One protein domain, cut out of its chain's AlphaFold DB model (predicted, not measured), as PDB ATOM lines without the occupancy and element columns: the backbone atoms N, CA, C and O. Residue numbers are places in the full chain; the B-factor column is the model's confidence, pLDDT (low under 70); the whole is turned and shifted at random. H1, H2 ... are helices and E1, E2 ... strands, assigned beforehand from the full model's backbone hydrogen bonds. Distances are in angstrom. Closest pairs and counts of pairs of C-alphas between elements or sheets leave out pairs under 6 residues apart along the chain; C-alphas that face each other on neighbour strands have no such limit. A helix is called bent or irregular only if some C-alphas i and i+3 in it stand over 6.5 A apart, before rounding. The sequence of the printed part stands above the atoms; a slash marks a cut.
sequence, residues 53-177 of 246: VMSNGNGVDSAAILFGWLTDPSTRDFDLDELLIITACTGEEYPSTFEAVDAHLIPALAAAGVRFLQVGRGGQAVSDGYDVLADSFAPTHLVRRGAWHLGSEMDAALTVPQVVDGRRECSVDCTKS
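What this domain is: This is residues 53 to 177 of the 246 residues of an uncharacterized protein of Alloactinosynnema sp. L-07 (UniProt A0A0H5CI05). A twisted four-stranded sheet has two helices, H1 and H2, side by side next to it, while the short helix H3 lies away from both, toward one end of the length. A stretch with no named element, residues 157 to 177, follows H3. The 125 printed residues hold E1, H1, E2, H2, E3, E4 and H3 in that order, the sheet E1 E2 E3 E4 is mixed, and the class is mixed, helices and strands, with under half of the residues in named elements. The whole is compact, with a radius of gyration of the C-alphas of 15.7 A and spans of 48 by 34 by 23 A.

Where its parts are: Find C-alpha 53 at (94.464, -11.709, -40.442), where E1, residues 53 to 55, begins. Next come H1, residues 60 to 71, 16.1 A long, and E2, residues 83 to 88, 16.7 A. H2, residues 95 to 112, runs 25.0 A with a kink of 31 degrees near residue 102; it is only just irregular, C-alphas 103 and 106 being 6.8 A apart. E3, residues 115 to 121, spans 19.9 A and E4, residues 130 to 136, 17.1 A. H3, residues 150 to 156, ends at C-alpha 156, (118.023, 1.020, -58.304).

How they stand to each other: Look first at E1 and E2, parallel, with N 54 and O 84 2.8 A apart. E2 and E3 are parallel, N 117 and O 85 at 2.8 A. E3 and E4 form an antiparallel hairpin, N 118 and O 134 at 2.8 A. E1, H1, E2 and E2, H2, E3 are strand-helix-strand units, two parallel neighbour strands with a helix between, each with a right-handed crossover. H1 only grazes the sheet with residues 62 to 69, H2 with 106 to 110. H2 touches H1 with residues 105 to 112 alone, the same way at a shallow tilt of 18 degrees; their closest C-alphas, Leu 70 and Ala 112, are 6.8 A apart. H3 is not on the sheet and is apart from H1 and H2. Every O i to N i+4 pair is within hydrogen-bond range in H1 and H3, and 12 of 14 in H2.

The domain as a whole: The two farthest C-alphas, Ser 74 and Leu 158, are 48.9 A apart. The printed part has no cut; the links H1 to E2 and E4 to H3 are long. Residues 160 to 177 have pLDDT under 70.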
ATOM      1  N   VAL A  53      93.134 -11.908 -39.857       90.75
ATOM      2  CA  VAL A  53      94.464 -11.709 -40.442       90.75
ATOM      3  C   VAL A  53      95.240 -10.684 -39.628       90.75
ATOM      4  O   VAL A  53      94.803  -9.545 -39.464       90.75
ATOM      5  N   MET A  54      96.429 -11.074 -39.168       92.56
ATOM      6  CA  MET A  54      97.356 -10.200 -38.460       92.56
ATOM      7  C   MET A  54      98.609  -9.937 -39.283       92.56
ATOM      8  O   MET A  54      99.371 -10.845 -39.605       92.56
ATOM      9  N   SER A  55      98.869  -8.659 -39.551       93.06
ATOM     10  CA  SER A  55     100.152  -8.222 -40.095       93.06
ATOM     11  C   SER A  55     101.201  -8.164 -38.987       93.06
ATOM     12  O   SER A  55     101.106  -7.338 -38.079       93.06
ATOM     13  N   ASN A  56     102.241  -8.986 -39.092       94.00
ATOM     14  CA  ASN A  56     103.388  -8.960 -38.198       94.00
ATOM     15  C   ASN A  56     104.586  -8.265 -38.859       94.00
ATOM     16  O   ASN A  56     105.139  -8.737 -39.855       94.00
ATOM     17  N   GLY A  57     104.997  -7.142 -38.268       91.31
ATOM     18  CA  GLY A  57     106.124  -6.336 -38.731       91.31
ATOM     19  C   GLY A  57     107.478  -6.738 -38.145       91.31
ATOM     20  O   GLY A  57     108.458  -6.071 -38.462       91.31
ATOM     21  N   ASN A  58     107.532  -7.779 -37.302       90.88
ATOM     22  CA  ASN A  58     108.707  -8.193 -36.518       90.88
ATOM     23  C   ASN A  58     109.208  -7.137 -35.511       90.88
ATOM     24  O   ASN A  58     110.347  -7.201 -35.054       90.88
ATOM     25  N   GLY A  59     108.361  -6.167 -35.162       89.50
ATOM     26  CA  GLY A  59     108.628  -5.209 -34.093       89.50
ATOM     27  C   GLY A  59     108.183  -5.743 -32.732       89.50
ATOM     28  O   GLY A  59     107.420  -6.706 -32.650       89.50
ATOM     29  N   VAL A  60     108.625  -5.080 -31.661       89.44
ATOM     30  CA  VAL A  60     108.281  -5.462 -30.281       89.44
ATOM     31  C   VAL A  60     106.769  -5.468 -30.035       89.44
ATOM     32  O   VAL A  60     106.266  -6.397 -29.414       89.44
ATOM     33  N   ASP A  61     106.032  -4.503 -30.588       92.44
ATOM     34  CA  ASP A  61     104.589  -4.377 -30.355       92.44
ATOM     35  C   ASP A  61     103.796  -5.498 -31.036       92.44
ATOM     36  O   ASP A  61     102.962  -6.151 -30.408       92.44
ATOM     37  N   SER A  62     104.081  -5.768 -32.318       93.62
ATOM     38  CA  SER A  62     103.402  -6.847 -33.045       93.62
ATOM     39  C   SER A  62     103.761  -8.216 -32.472       93.62
ATOM     40  O   SER A  62     102.899  -9.087 -32.401       93.62
ATOM     41  N   ALA A  63     105.001  -8.391 -32.003       92.75
ATOM     42  CA  ALA A  63     105.406  -9.595 -31.289       92.75
ATOM     43  C   ALA A  63     104.669  -9.737 -29.948       92.75
ATOM     44  O   ALA A  63     104.170 -10.817 -29.655       92.75
ATOM     45  N   ALA A  64     104.549  -8.672 -29.152       94.31
ATOM     46  CA  ALA A  64     103.868  -8.720 -27.859       94.31
ATOM     47  C   ALA A  64     102.384  -9.093 -27.997       94.31
ATOM     48  O   ALA A  64     101.894  -9.931 -27.245       94.31
ATOM     49  N   ILE A  65     101.689  -8.526 -28.991       95.44
ATOM     50  CA  ILE A  65     100.298  -8.889 -29.302       95.44
ATOM     51  C   ILE A  65     100.203 -10.367 -29.690       95.44
ATOM     52  O   ILE A  65      99.365 -11.083 -29.144       95.44
ATOM     53  N   LEU A  66     101.088 -10.839 -30.578       95.94
ATOM     54  CA  LEU A  66     101.129 -12.250 -30.970       95.94
ATOM     55  C   LEU A  66     101.332 -13.157 -29.763       95.94
ATOM     56  O   LEU A  66     100.563 -14.091 -29.570       95.94
ATOM     57  N   PHE A  67     102.324 -12.871 -28.922       95.94
ATOM     58  CA  PHE A  67     102.553 -13.670 -27.724       95.94
ATOM     59  C   PHE A  67     101.349 -13.647 -26.783       95.94
ATOM     60  O   PHE A  67     101.003 -14.699 -26.251       95.94
ATOM     61  N   GLY A  68     100.669 -12.506 -26.631       96.56
ATOM     62  CA  GLY A  68      99.412 -12.423 -25.888       96.56
ATOM     63  C   GLY A  68      98.365 -13.397 -26.429       96.56
ATOM     64  O   GLY A  68      97.904 -14.266 -25.697       96.56
ATOM     65  N   TRP A  69      98.078 -13.338 -27.730       96.94
ATOM     66  CA  TRP A  69      97.081 -14.205 -28.370       96.94
ATOM     67  C   TRP A  69      97.426 -15.695 -28.323       96.94
ATOM     68  O   TRP A  69      96.533 -16.537 -28.196       96.94
ATOM     69  N   LEU A  70      98.712 -16.034 -28.439       95.94
ATOM     70  CA  LEU A  70      99.181 -17.419 -28.408       95.94
ATOM     71  C   LEU A  70      99.150 -18.017 -26.997       95.94
ATOM     72  O   LEU A  70      98.950 -19.221 -26.863       95.94
ATOM     73  N   THR A  71      99.369 -17.205 -25.959       94.75
ATOM     74  CA  THR A  71      99.565 -17.704 -24.586       94.75
ATOM     75  C   THR A  71      98.361 -17.499 -23.676       94.75
ATOM     76  O   THR A  71      98.140 -18.314 -22.784       94.75
ATOM     77  N   ASP A  72      97.556 -16.465 -23.915       95.69
ATOM     78  CA  ASP A  72      96.377 -16.142 -23.119       95.69
ATOM     79  C   ASP A  72      95.126 -16.060 -24.011       95.69
ATOM     80  O   ASP A  72      94.874 -15.030 -24.648       95.69
ATOM     81  N   PRO A  73      94.294 -17.119 -24.042       95.06
ATOM     82  CA  PRO A  73      93.047 -17.122 -24.797       95.06
ATOM     83  C   PRO A  73      92.082 -15.995 -24.415       95.06
ATOM     84  O   PRO A  73      91.252 -15.638 -25.237       95.06
ATOM     85  N   SER A  74      92.177 -15.405 -23.214       96.50
ATOM     86  CA  SER A  74      91.296 -14.299 -22.808       96.50
ATOM     87  C   SER A  74      91.581 -12.984 -23.544       96.50
ATOM     88  O   SER A  74      90.774 -12.056 -23.497       96.50
ATOM     89  N   THR A  75      92.709 -12.909 -24.256       95.75
ATOM     90  CA  THR A  75      93.113 -11.740 -25.052       95.75
ATOM     91  C   THR A  75      92.562 -11.746 -26.481       95.75
ATOM     92  O   THR A  75      92.823 -10.807 -27.240       95.75
ATOM     93  N   ARG A  76      91.804 -12.784 -26.858       94.38
ATOM     94  CA  ARG A  76      91.180 -12.946 -28.178       94.38
ATOM     95  C   ARG A  76      89.798 -13.590 -28.070       94.38
ATOM     96  O   ARG A  76      89.490 -14.272 -27.101       94.38
ATOM     97  N   ASP A  77      88.977 -13.380 -29.087       95.00
ATOM     98  CA  ASP A  77      87.615 -13.910 -29.218       95.00
ATOM     99  C   ASP A  77      87.446 -14.880 -30.405       95.00
ATOM    100  O   ASP A  77      86.335 -15.315 -30.693       95.00
ATOM    101  N   PHE A  78      88.550 -15.246 -31.058       91.69
ATOM    102  CA  PHE A  78      88.629 -16.176 -32.188       91.69
ATOM    103  C   PHE A  78      89.556 -17.348 -31.863       91.69
ATOM    104  O   PHE A  78      90.470 -17.188 -31.048       91.69
ATOM    105  N   ASP A  79      89.382 -18.498 -32.518       91.44
ATOM    106  CA  ASP A  79      90.274 -19.656 -32.378       91.44
ATOM    107  C   ASP A  79      91.571 -19.514 -33.197       91.44
ATOM    108  O   ASP A  79      91.640 -18.813 -34.202       91.44
ATOM    109  N   LEU A  80      92.657 -20.167 -32.770       92.69
ATOM    110  CA  LEU A  80      93.959 -20.031 -33.447       92.69
ATOM    111  C   LEU A  80      93.992 -20.644 -34.855       92.69
ATOM    112  O   LEU A  80      94.845 -20.261 -35.653       92.69
ATOM    113  N   ASP A  81      93.078 -21.558 -35.182       89.50
ATOM    114  CA  ASP A  81      92.947 -22.112 -36.533       89.50
ATOM    115  C   ASP A  81      92.238 -21.156 -37.509       89.50
ATOM    116  O   ASP A  81      92.300 -21.357 -38.725       89.50
ATOM    117  N   GLU A  82      91.627 -20.092 -36.987       88.25
ATOM    118  CA  GLU A  82      91.064 -18.976 -37.745       88.25
ATOM    119  C   GLU A  82      92.090 -17.868 -38.043       88.25
ATOM    120  O   GLU A  82      91.845 -16.999 -38.889       88.25
ATOM    121  N   LEU A  83      93.243 -17.896 -37.362       91.94
ATOM    122  CA  LEU A  83      94.276 -16.869 -37.437       91.94
ATOM    123  C   LEU A  83      95.275 -17.140 -38.573       91.94
ATOM    124  O   LEU A  83      95.962 -18.162 -38.612       91.94
ATOM    125  N   LEU A  84      95.436 -16.148 -39.450       92.44
ATOM    126  CA  LEU A  84      96.549 -16.042 -40.389       92.44
ATOM    127  C   LEU A  84      97.488 -14.916 -39.965       92.44
ATOM    128  O   LEU A  84      97.088 -13.755 -39.870       92.44
ATOM    129  N   ILE A  85      98.766 -15.238 -39.810       95.19
ATOM    130  CA  ILE A  85      99.814 -14.246 -39.589       95.19
ATOM    131  C   ILE A  85     100.537 -14.016 -40.907       95.19
ATOM    132  O   ILE A  85     101.034 -14.962 -41.514       95.19
ATOM    133  N   ILE A  86     100.625 -12.759 -41.335       94.75
ATOM    134  CA  ILE A  86     101.339 -12.365 -42.549       94.75
ATOM    135  C   ILE A  86     102.506 -11.435 -42.222       94.75
ATOM    136  O   ILE A  86     102.355 -10.456 -41.493       94.75
ATOM    137  N   THR A  87     103.676 -11.712 -42.794       94.38
ATOM    138  CA  THR A  87     104.871 -10.869 -42.663       94.38
ATOM    139  C   THR A  87     105.450 -10.539 -44.030       94.38
ATOM    140  O   THR A  87     105.659 -11.416 -44.866       94.38
ATOM    141  N   ALA A  88     105.761  -9.258 -44.241       91.25
ATOM    142  CA  ALA A  88     106.480  -8.794 -45.419       91.25
ATOM    143  C   ALA A  88     108.002  -8.854 -45.199       91.25
ATOM    144  O   ALA A  88     108.562  -8.116 -44.382       91.25
ATOM    145  N   CYS A  89     108.679  -9.704 -45.966       91.19
ATOM    146  CA  CYS A  89     110.123  -9.910 -45.923       91.19
ATOM    147  C   CYS A  89     110.839  -8.841 -46.757       91.19
ATOM    148  O   CYS A  89     111.025  -8.975 -47.966       91.19
ATOM    149  N   THR A  90     111.247  -7.755 -46.099       86.69
ATOM    150  CA  THR A  90     111.834  -6.580 -46.770       86.69
ATOM    151  C   THR A  90     113.315  -6.723 -47.129       86.69
ATOM    152  O   THR A  90     113.846  -5.851 -47.812       86.69
ATOM    153  N   GLY A  91     113.997  -7.784 -46.686       87.00
ATOM    154  CA  GLY A  91     115.433  -7.996 -46.915       87.00
ATOM    155  C   GLY A  91     116.368  -7.229 -45.989       87.00
ATOM    156  O   GLY A  91     117.517  -7.626 -45.845       87.00
ATOM    157  N   GLU A  92     115.873  -6.178 -45.341       86.44
ATOM    158  CA  GLU A  92     116.696  -5.177 -44.661       86.44
ATOM    159  C   GLU A  92     116.394  -5.069 -43.161       86.44
ATOM    160  O   GLU A  92     116.663  -4.036 -42.553       86.44
ATOM    161  N   GLU A  93     115.833  -6.112 -42.549       87.50
ATOM    162  CA  GLU A  93     115.703  -6.169 -41.088       87.50
ATOM    163  C   GLU A  93     117.078  -6.286 -40.416       87.50
ATOM    164  O   GLU A  93     118.039  -6.805 -40.997       87.50
ATOM    165  N   TYR A  94     117.174  -5.825 -39.168       88.06
ATOM    166  CA  TYR A  94     118.398  -5.989 -38.390       88.06
ATOM    167  C   TYR A  94     118.706  -7.481 -38.168       88.06
ATOM    168  O   TYR A  94     117.785  -8.265 -37.924       88.06
ATOM    169  N   PRO A  95     119.990  -7.894 -38.178       88.88
ATOM    170  CA  PRO A  95     120.378  -9.266 -37.843       88.88
ATOM    171  C   PRO A  95     119.799  -9.746 -36.506       88.88
ATOM    172  O   PRO A  95     119.275 -10.852 -36.435       88.88
ATOM    173  N   SER A  96     119.791  -8.873 -35.495       89.81
ATOM    174  CA  SER A  96     119.205  -9.150 -34.181       89.81
ATOM    175  C   SER A  96     117.695  -9.393 -34.229       89.81
ATOM    176  O   SER A  96     117.187 -10.193 -33.451       89.81
ATOM    177  N   THR A  97     116.968  -8.750 -35.149       90.12
ATOM    178  CA  THR A  97     115.538  -9.017 -35.361       90.12
ATOM    179  C   THR A  97     115.332 -10.429 -35.895       90.12
ATOM    180  O   THR A  97     114.473 -11.145 -35.387       90.12
ATOM    181  N   PHE A  98     116.131 -10.859 -36.881       92.81
ATOM    182  CA  PHE A  98     116.067 -12.236 -37.382       92.81
ATOM    183  C   PHE A  98     116.372 -13.245 -36.276       92.81
ATOM    184  O   PHE A  98     115.611 -14.185 -36.092       92.81
ATOM    185  N   GLU A  99     117.440 -13.016 -35.510       93.56
ATOM    186  CA  GLU A  99     117.827 -13.882 -34.393       93.56
ATOM    187  C   GLU A  99     116.723 -13.979 -33.334       93.56
ATOM    188  O   GLU A  99     116.370 -15.081 -32.921       93.56
ATOM    189  N   ALA A 100     116.130 -12.851 -32.934       94.25
ATOM    190  CA  ALA A 100     115.054 -12.834 -31.948       94.25
ATOM    191  C   ALA A 100     113.783 -13.534 -32.459       94.25
ATOM    192  O   ALA A 100     113.156 -14.295 -31.720       94.25
ATOM    193  N   VAL A 101     113.402 -13.305 -33.719       95.19
ATOM    194  CA  VAL A 101     112.229 -13.952 -34.321       95.19
ATOM    195  C   VAL A 101     112.446 -15.459 -34.454       95.19
ATOM    196  O   VAL A 101     111.581 -16.222 -34.026       95.19
ATOM    197  N   ASP A 102     113.593 -15.889 -34.981       95.94
ATOM    198  CA  ASP A 102     113.925 -17.309 -35.145       95.94
ATOM    199  C   ASP A 102     114.026 -18.031 -33.793       95.94
ATOM    200  O   ASP A 102     113.597 -19.177 -33.674       95.94
ATOM    201  N   ALA A 103     114.548 -17.364 -32.758       96.31
ATOM    202  CA  ALA A 103     114.704 -17.956 -31.431       96.31
ATOM    203  C   ALA A 103     113.395 -18.041 -30.633       96.31
ATOM    204  O   ALA A 103     113.243 -18.949 -29.815       96.31
ATOM    205  N   HIS A 104     112.466 -17.098 -30.825       95.56
ATOM    206  CA  HIS A 104     111.310 -16.951 -29.935       95.56
ATOM    207  C   HIS A 104     109.969 -17.061 -30.649       95.56
ATOM    208  O   HIS A 104     109.111 -17.836 -30.229       95.56
ATOM    209  N   LEU A 105     109.766 -16.286 -31.714       95.38
ATOM    210  CA  LEU A 105     108.464 -16.210 -32.368       95.38
ATOM    211  C   LEU A 105     108.200 -17.453 -33.220       95.38
ATOM    212  O   LEU A 105     107.142 -18.060 -33.094       95.38
ATOM    213  N   ILE A 106     109.161 -17.867 -34.049       97.00
ATOM    214  CA  ILE A 106     108.992 -19.018 -34.946       97.00
ATOM    215  C   ILE A 106     108.634 -20.307 -34.179       97.00
ATOM    216  O   ILE A 106     107.642 -20.941 -34.553       97.00
ATOM    217  N   PRO A 107     109.329 -20.680 -33.082       97.25
ATOM    218  CA  PRO A 107     108.953 -21.851 -32.294       97.25
ATOM    219  C   PRO A 107     107.557 -21.738 -31.674       97.25
ATOM    220  O   PRO A 107     106.827 -22.725 -31.650       97.25
ATOM    221  N   ALA A 108     107.163 -20.547 -31.209       96.69
ATOM    222  CA  ALA A 108     105.839 -20.326 -30.632       96.69
ATOM    223  C   ALA A 108     104.723 -20.508 -31.674       96.69
ATOM    224  O   ALA A 108     103.717 -21.156 -31.392       96.69
ATOM    225  N   LEU A 109     104.925 -20.002 -32.896       96.25
ATOM    226  CA  LEU A 109     103.981 -20.184 -34.003       96.25
ATOM    227  C   LEU A 109     103.843 -21.651 -34.406       96.25
ATOM    228  O   LEU A 109     102.724 -22.135 -34.568       96.25
ATOM    229  N   ALA A 110     104.968 -22.358 -34.523       96.38
ATOM    230  CA  ALA A 110     104.971 -23.776 -34.859       96.38
ATOM    231  C   ALA A 110     104.303 -24.630 -33.770       96.38
ATOM    232  O   ALA A 110     103.533 -25.530 -34.091       96.38
ATOM    233  N   ALA A 111     104.555 -24.333 -32.492       96.38
ATOM    234  CA  ALA A 111     103.927 -25.035 -31.375       96.38
ATOM    235  C   ALA A 111     102.409 -24.811 -31.322       96.38
ATOM    236  O   ALA A 111     101.661 -25.730 -31.000       96.38
ATOM    237  N   ALA A 112     101.955 -23.603 -31.662       95.19
ATOM    238  CA  ALA A 112     100.540 -23.258 -31.704       95.19
ATOM    239  C   ALA A 112      99.820 -23.734 -32.978       95.19
ATOM    240  O   ALA A 112      98.596 -23.658 -33.043       95.19
ATOM    241  N   GLY A 113     100.559 -24.198 -33.995       93.62
ATOM    242  CA  GLY A 113      99.990 -24.617 -35.274       93.62
ATOM    243  C   GLY A 113      99.267 -23.487 -36.008       93.62
ATOM    244  O   GLY A 113      98.295 -23.749 -36.710       93.62
ATOM    245  N   VAL A 114      99.699 -22.234 -35.824       92.94
ATOM    246  CA  VAL A 114      99.098 -21.068 -36.490       92.94
ATOM    247  C   VAL A 114      99.683 -20.920 -37.888       92.94
ATOM    248  O   VAL A 114     100.888 -21.081 -38.095       92.94
ATOM    249  N   ARG A 115      98.841 -20.567 -38.864       92.69
ATOM    250  CA  ARG A 115      99.304 -20.335 -40.232       92.69
ATOM    251  C   ARG A 115     100.183 -19.092 -40.295       92.69
ATOM    252  O   ARG A 115      99.728 -17.983 -40.011       92.69
ATOM    253  N   PHE A 116     101.422 -19.271 -40.739       94.56
ATOM    254  CA  PHE A 116     102.377 -18.193 -40.941       94.56
ATOM    255  C   PHE A 116     102.767 -18.066 -42.412       94.56
ATOM    256  O   PHE A 116     103.359 -18.967 -43.011       94.56
ATOM    257  N   LEU A 117     102.437 -16.909 -42.976       92.88
ATOM    258  CA  LEU A 117     102.631 -16.553 -44.369       92.88
ATOM    259  C   LEU A 117     103.675 -15.445 -44.489       92.88
ATOM    260  O   LEU A 117     103.554 -14.362 -43.917       92.88
ATOM    261  N   GLN A 118     104.700 -15.708 -45.280       93.88
ATOM    262  CA  GLN A 118     105.808 -14.801 -45.519       93.88
ATOM    263  C   GLN A 118     105.785 -14.386 -46.981       93.88
ATOM    264  O   GLN A 118     105.814 -15.237 -47.874       93.88
ATOM    265  N   VAL A 119     105.720 -13.082 -47.229       92.19
ATOM    266  CA  VAL A 119     105.571 -12.525 -48.575       92.19
ATOM    267  C   VAL A 119     106.694 -11.559 -48.913       92.19
ATOM    268  O   VAL A 119     107.201 -10.833 -48.059       92.19
ATOM    269  N   GLY A 120     107.079 -11.542 -50.182       87.56
ATOM    270  CA  GLY A 120     108.007 -10.584 -50.767       87.56
ATOM    271  C   GLY A 120     107.321  -9.779 -51.861       87.56
ATOM    272  O   GLY A 120     106.232 -10.123 -52.317       87.56
ATOM    273  N   ARG A 121     107.961  -8.702 -52.310       86.75
ATOM    274  CA  ARG A 121     107.522  -8.008 -53.525       86.75
ATOM    275  C   ARG A 121     108.045  -8.769 -54.746       86.75
ATOM    276  O   ARG A 121     109.179  -9.242 -54.717       86.75
ATOM    277  N   GLY A 122     107.245  -8.822 -55.811       84.00
ATOM    278  CA  GLY A 122     107.687  -9.332 -57.116       84.00
ATOM    279  C   GLY A 122     108.515  -8.314 -57.915       84.00
ATOM    280  O   GLY A 122     109.207  -8.673 -58.867       84.00
ATOM    281  N   GLY A 123     108.474  -7.034 -57.522       83.25
ATOM    282  CA  GLY A 123     109.203  -5.938 -58.164       83.25
ATOM    283  C   GLY A 123     108.886  -4.562 -57.566       83.25
ATOM    284  O   GLY A 123     108.172  -4.442 -56.563       83.25
ATOM    285  N   GLN A 124     109.437  -3.510 -58.181       84.50
ATOM    286  CA  GLN A 124     109.267  -2.123 -57.731       84.50
ATOM    287  C   GLN A 124     107.877  -1.559 -58.047       84.50
ATOM    288  O   GLN A 124     107.389  -0.690 -57.325       84.50
ATOM    289  N   ALA A 125     107.226  -2.007 -59.118       81.69
ATOM    290  CA  ALA A 125     105.902  -1.520 -59.465       81.69
ATOM    291  C   ALA A 125     104.828  -2.317 -58.717       81.69
ATOM    292  O   ALA A 125     104.961  -3.517 -58.496       81.69
ATOM    293  N   VAL A 126     103.701  -1.677 -58.397       75.56
ATOM    294  CA  VAL A 126     102.519  -2.372 -57.847       75.56
ATOM    295  C   VAL A 126     102.050  -3.491 -58.788       75.56
ATOM    296  O   VAL A 126     101.609  -4.547 -58.342       75.56
ATOM    297  N   SER A 127     102.196  -3.286 -60.101       79.69
ATOM    298  CA  SER A 127     101.863  -4.282 -61.124       79.69
ATOM    299  C   SER A 127     102.719  -5.546 -61.075       79.69
ATOM    300  O   SER A 127     102.333  -6.534 -61.693       79.69
ATOM    301  N   ASP A 128     103.864  -5.509 -60.390       78.56
ATOM    302  CA  ASP A 128     104.745  -6.669 -60.235       78.56
ATOM    303  C   ASP A 128     104.244  -7.624 -59.137       78.56
ATOM    304  O   ASP A 128     104.701  -8.760 -59.058       78.56
ATOM    305  N   GLY A 129     103.264  -7.198 -58.331       81.81
ATOM    306  CA  GLY A 129     102.589  -8.048 -57.356       81.81
ATOM    307  C   GLY A 129     103.472  -8.490 -56.186       81.81
ATOM    308  O   GLY A 129     104.449  -7.828 -55.816       81.81
ATOM    309  N   TYR A 130     103.081  -9.611 -55.581       83.81
ATOM    310  CA  TYR A 130     103.711 -10.178 -54.393       83.81
ATOM    311  C   TYR A 130     104.018 -11.656 -54.603       83.81
ATOM    312  O   TYR A 130     103.187 -12.393 -55.133       83.81
ATOM    313  N   ASP A 131     105.180 -12.076 -54.116       83.62
ATOM    314  CA  ASP A 131     105.602 -13.469 -54.096       83.62
ATOM    315  C   ASP A 131     105.304 -14.078 -52.725       83.62
ATOM    316  O   ASP A 131     105.635 -13.496 -51.688       83.62
ATOM    317  N   VAL A 132     104.736 -15.284 -52.706       88.56
ATOM    318  CA  VAL A 132     104.680 -16.107 -51.492       88.56
ATOM    319  C   VAL A 132     106.037 -16.776 -51.314       88.56
ATOM    320  O   VAL A 132     106.434 -17.611 -52.125       88.56
ATOM    321  N   LEU A 133     106.754 -16.402 -50.258       88.62
ATOM    322  CA  LEU A 133     108.088 -16.920 -49.960       88.62
ATOM    323  C   LEU A 133     108.023 -18.177 -49.090       88.62
ATOM    324  O   LEU A 133     108.797 -19.108 -49.291       88.62
ATOM    325  N   ALA A 134     107.097 -18.199 -48.135       91.19
ATOM    326  CA  ALA A 134     106.795 -19.365 -47.318       91.19
ATOM    327  C   ALA A 134     105.348 -19.295 -46.820       91.19
ATOM    328  O   ALA A 134     104.847 -18.216 -46.517       91.19
ATOM    329  N   ASP A 135     104.696 -20.448 -46.717       90.94
ATOM    330  CA  ASP A 135     103.352 -20.611 -46.155       90.94
ATOM    331  C   ASP A 135     103.325 -21.941 -45.398       90.94
ATOM    332  O   ASP A 135     103.529 -23.001 -45.996       90.94
ATOM    333  N   SER A 136     103.197 -21.887 -44.073       89.81
ATOM    334  CA  SER A 136     103.310 -23.070 -43.217       89.81
ATOM    335  C   SER A 136     102.557 -22.902 -41.901       89.81
ATOM    336  O   SER A 136     102.509 -21.811 -41.341       89.81
ATOM    337  N   PHE A 137     102.040 -24.010 -41.371       92.88
ATOM    338  CA  PHE A 137     101.557 -24.121 -39.987       92.88
ATOM    339  C   PHE A 137     102.668 -24.548 -39.010       92.88
ATOM    340  O   PHE A 137     102.493 -24.511 -37.799       92.88
ATOM    341  N   ALA A 138     103.826 -24.953 -39.539       94.94
ATOM    342  CA  ALA A 138     105.016 -25.336 -38.786       94.94
ATOM    343  C   ALA A 138     106.240 -24.610 -39.372       94.94
ATOM    344  O   ALA A 138     107.054 -25.219 -40.078       94.94
ATOM    345  N   PRO A 139     106.334 -23.278 -39.212       95.69
ATOM    346  CA  PRO A 139     107.470 -22.523 -39.723       95.69
ATOM    347  C   PRO A 139     108.763 -22.906 -38.990       95.69
ATOM    348  O   PRO A 139     108.753 -23.197 -37.799       95.69
ATOM    349  N   THR A 140     109.887 -22.885 -39.709       96.75
ATOM    350  CA  THR A 140     111.210 -23.233 -39.155       96.75
ATOM    351  C   THR A 140     112.176 -22.055 -39.091       96.75
ATOM    352  O   THR A 140     113.164 -22.131 -38.370       96.75
ATOM    353  N   HIS A 141     111.905 -20.980 -39.836       95.88
ATOM    354  CA  HIS A 141     112.703 -19.754 -39.846       95.88
ATOM    355  C   HIS A 141     111.937 -18.587 -40.488       95.88
ATOM    356  O   HIS A 141     110.978 -18.782 -41.249       95.88
ATOM    357  N   LEU A 142     112.404 -17.368 -40.224       95.81
ATOM    358  CA  LEU A 142     112.022 -16.152 -40.927       95.81
ATOM    359  C   LEU A 142     112.835 -16.020 -42.227       95.81
ATOM    360  O   LEU A 142     114.063 -15.898 -42.232       95.81
ATOM    361  N   VAL A 143     112.139 -16.011 -43.360       94.56
ATOM    362  CA  VAL A 143     112.708 -15.738 -44.676       94.56
ATOM    363  C   VAL A 143     113.243 -14.314 -44.691       94.56
ATOM    364  O   VAL A 143     112.537 -13.341 -44.421       94.56
ATOM    365  N   ARG A 144     114.520 -14.185 -45.045       92.25
ATOM    366  CA  ARG A 144     115.212 -12.897 -44.983       92.25
ATOM    367  C   ARG A 144     114.817 -11.972 -46.124       92.25
ATOM    368  O   ARG A 144     114.544 -10.801 -45.889       92.25
ATOM    369  N   ARG A 145     114.793 -12.487 -47.355       88.62
ATOM    370  CA  ARG A 145     114.657 -11.695 -48.585       88.62
ATOM    371  C   ARG A 145     113.973 -12.487 -49.696       88.62
ATOM    372  O   ARG A 145     114.274 -13.664 -49.876       88.62
ATOM    373  N   GLY A 146     113.078 -11.816 -50.419       86.81
ATOM    374  CA  GLY A 146     112.477 -12.302 -51.663       86.81
ATOM    375  C   GLY A 146     113.265 -11.870 -52.904       86.81
ATOM    376  O   GLY A 146     114.383 -11.364 -52.793       86.81
ATOM    377  N   ALA A 147     112.670 -12.056 -54.086       86.56
ATOM    378  CA  ALA A 147     113.281 -11.685 -55.364       86.56
ATOM    379  C   ALA A 147     113.489 -10.168 -55.505       86.56
ATOM    380  O   ALA A 147     114.521  -9.740 -56.020       86.56
ATOM    381  N   TRP A 148     112.540  -9.367 -55.011       86.88
ATOM    382  CA  TRP A 148     112.685  -7.923 -54.853       86.88
ATOM    383  C   TRP A 148     112.640  -7.548 -53.370       86.88
ATOM    384  O   TRP A 148     111.721  -7.940 -52.644       86.88
ATOM    385  N   HIS A 149     113.628  -6.781 -52.910       87.62
ATOM    386  CA  HIS A 149     113.740  -6.338 -51.521       87.62
ATOM    387  C   HIS A 149     114.078  -4.846 -51.438       87.62
ATOM    388  O   HIS A 149     114.378  -4.210 -52.448       87.62
ATOM    389  N   LEU A 150     114.018  -4.267 -50.234       85.44
ATOM    390  CA  LEU A 150     114.243  -2.831 -50.042       85.44
ATOM    391  C   LEU A 150     115.631  -2.408 -50.544       85.44
ATOM    392  O   LEU A 150     115.739  -1.418 -51.257       85.44
ATOM    393  N   GLY A 151     116.670  -3.204 -50.271       83.31
ATOM    394  CA  GLY A 151     118.002  -2.995 -50.848       83.31
ATOM    395  C   GLY A 151     118.002  -2.908 -52.383       83.31
ATOM    396  O   GLY A 151     118.647  -2.022 -52.928       83.31
ATOM    397  N   SER A 152     117.206  -3.726 -53.087       83.69
ATOM    398  CA  SER A 152     117.081  -3.651 -54.553       83.69
ATOM    399  C   SER A 152     116.514  -2.309 -55.024       83.69
ATOM    400  O   SER A 152     116.957  -1.761 -56.031       83.69
ATOM    401  N   GLU A 153     115.534  -1.772 -54.296       83.62
ATOM    402  CA  GLU A 153     114.937  -0.467 -54.588       83.62
ATOM    403  C   GLU A 153     115.921   0.671 -54.321       83.62
ATOM    404  O   GLU A 153     116.057   1.579 -55.141       83.62
ATOM    405  N   MET A 154     116.651   0.585 -53.211       83.38
ATOM    406  CA  MET A 154     117.677   1.553 -52.845       83.38
ATOM    407  C   MET A 154     118.824   1.578 -53.864       83.38
ATOM    408  O   MET A 154     119.192   2.659 -54.331       83.38
ATOM    409  N   ASP A 155     119.309   0.406 -54.282       83.12
ATOM    410  CA  ASP A 155     120.332   0.255 -55.320       83.12
ATOM    411  C   ASP A 155     119.852   0.821 -56.664       83.12
ATOM    412  O   ASP A 155     120.570   1.582 -57.314       83.12
ATOM    413  N   ALA A 156     118.615   0.507 -57.069       82.38
ATOM    414  CA  ALA A 156     118.023   1.020 -58.304       82.38
ATOM    415  C   ALA A 156     117.852   2.549 -58.286       82.38
ATOM    416  O   ALA A 156     118.002   3.201 -59.320       82.38
ATOM    417  N   ALA A 157     117.569   3.123 -57.115       82.56
ATOM    418  CA  ALA A 157     117.461   4.563 -56.912       82.56
ATOM    419  C   ALA A 157     118.820   5.261 -56.712       82.56
ATOM    420  O   ALA A 157     118.852   6.484 -56.574       82.56
ATOM    421  N   LEU A 158     119.935   4.514 -56.694       81.75
ATOM    422  CA  LEU A 158     121.269   5.012 -56.335       81.75
ATOM    423  C   LEU A 158     121.294   5.708 -54.963       81.75
ATOM    424  O   LEU A 158     122.057   6.645 -54.724       81.75
ATOM    425  N   THR A 159     120.454   5.234 -54.047       75.88
ATOM    426  CA  THR A 159     120.415   5.680 -52.655       75.88
ATOM    427  C   THR A 159     121.040   4.597 -51.791       75.88
ATOM    428  O   THR A 159     120.627   3.450 -51.855       75.88
ATOM    429  N   VAL A 160     122.036   4.930 -50.972       64.62
ATOM    430  CA  VAL A 160     122.624   3.965 -50.028       64.62
ATOM    431  C   VAL A 160     122.053   4.252 -48.644       64.62
ATOM    432  O   VAL A 160     122.146   5.410 -48.211       64.62
ATOM    433  N   PRO A 161     121.489   3.254 -47.932       59.69
ATOM    434  CA  PRO A 161     121.058   3.454 -46.556       59.69
ATOM    435  C   PRO A 161     122.269   3.881 -45.732       59.69
ATOM    436  O   PRO A 161     123.229   3.129 -45.569       59.69
ATOM    437  N   GLN A 162     122.249   5.126 -45.259       62.28
ATOM    438  CA  GLN A 162     123.328   5.662 -44.445       62.28
ATOM    439  C   GLN A 162     123.253   5.000 -43.068       62.28
ATOM    440  O   GLN A 162     122.276   5.167 -42.337       62.28
ATOM    441  N   VAL A 163     124.281   4.223 -42.735       60.19
ATOM    442  CA  VAL A 163     124.481   3.663 -41.400       60.19
ATOM    443  C   VAL A 163     125.555   4.509 -40.723       60.19
ATOM    444  O   VAL A 163     126.703   4.511 -41.162       60.19
ATOM    445  N   VAL A 164     125.188   5.239 -39.672       53.22
ATOM    446  CA  VAL A 164     126.126   6.024 -38.858       53.22
ATOM    447  C   VAL A 164     126.424   5.214 -37.602       53.22
ATOM    448  O   VAL A 164     125.503   4.860 -36.874       53.22
ATOM    449  N   ASP A 165     127.694   4.872 -37.373       65.31
ATOM    450  CA  ASP A 165     128.146   4.124 -36.185       65.31
ATOM    451  C   ASP A 165     127.364   2.813 -35.924       65.31
ATOM    452  O   ASP A 165     126.955   2.497 -34.810       65.31
ATOM    453  N   GLY A 166     127.068   2.059 -36.989       63.72
ATOM    454  CA  GLY A 166     126.289   0.815 -36.898       63.72
ATOM    455  C   GLY A 166     124.777   1.005 -36.698       63.72
ATOM    456  O   GLY A 166     124.056   0.019 -36.555       63.72
ATOM    457  N   ARG A 167     124.271   2.246 -36.727       57.09
ATOM    458  CA  ARG A 167     122.856   2.592 -36.517       57.09
ATOM    459  C   ARG A 167     122.238   3.173 -37.788       57.09
ATOM    460  O   ARG A 167     122.847   3.999 -38.468       57.09
ATOM    461  N   ARG A 168     121.000   2.779 -38.112       58.28
ATOM    462  CA  ARG A 168     120.200   3.438 -39.164       58.28
ATOM    463  C   ARG A 168     119.374   4.560 -38.535       58.28
ATOM    464  O   ARG A 168     118.189   4.388 -38.258       58.28
ATOM    465  N   GLU A 169     120.006   5.706 -38.300       46.62
ATOM    466  CA  GLU A 169     119.377   6.892 -37.685       46.62
ATOM    467  C   GLU A 169     118.120   7.357 -38.456       46.62
ATOM    468  O   GLU A 169     117.140   7.783 -37.855       46.62
ATOM    469  N   CYS A 170     118.072   7.169 -39.783       47.25
ATOM    470  CA  CYS A 170     116.910   7.518 -40.612       47.25
ATOM    471  C   CYS A 170     115.654   6.651 -40.381       47.25
ATOM    472  O   CYS A 170     114.592   6.978 -40.906       47.25
ATOM    473  N   SER A 171     115.751   5.561 -39.612       45.59
ATOM    474  CA  SER A 171     114.633   4.653 -39.306       45.59
ATOM    475  C   SER A 171     114.029   4.845 -37.911       45.59
ATOM    476  O   SER A 171     113.015   4.223 -37.609       45.59
ATOM    477  N   VAL A 172     114.610   5.721 -37.081       38.09
ATOM    478  CA  VAL A 172     114.124   5.978 -35.712       38.09
ATOM    479  C   VAL A 172     112.764   6.695 -35.718       38.09
ATOM    480  O   VAL A 172     111.947   6.421 -34.846       38.09
ATOM    481  N   ASP A 173     112.477   7.502 -36.748       33.62
ATOM    482  CA  ASP A 173     111.202   8.235 -36.897       33.62
ATOM    483  C   ASP A 173     110.334   7.789 -38.092       33.62
ATOM    484  O   ASP A 173     109.220   8.279 -38.281       33.62
ATOM    485  N   CYS A 174     110.793   6.826 -38.896       32.03
ATOM    486  CA  CYS A 174     110.075   6.367 -40.088       32.03
ATOM    487  C   CYS A 174     109.467   4.985 -39.836       32.03
ATOM    488  O   CYS A 174     109.984   3.964 -40.289       32.03
ATOM    489  N   THR A 175     108.363   4.941 -39.089       38.72
ATOM    490  CA  THR A 175     107.557   3.724 -38.927       38.72
ATOM    491  C   THR A 175     107.171   3.169 -40.301       38.72
ATOM    492  O   THR A 175     106.581   3.860 -41.130       38.72
ATOM    493  N   LYS A 176     107.529   1.901 -40.513       42.25
ATOM    494  CA  LYS A 176     107.264   0.978 -41.631       42.25
ATOM    495  C   LYS A 176     105.793   0.999 -42.110       42.25
ATOM    496  O   LYS A 176     105.056   0.047 -41.883       42.25
ATOM    497  N   SER A 177     105.346   2.077 -42.755       42.88
ATOM    498  CA  SER A 177     103.913   2.342 -43.008       42.88
ATOM    499  C   SER A 177     103.534   2.450 -44.486       42.88
ATOM    500  O   SER A 177     102.468   2.976 -44.799       42.88
TER     501      SER A 177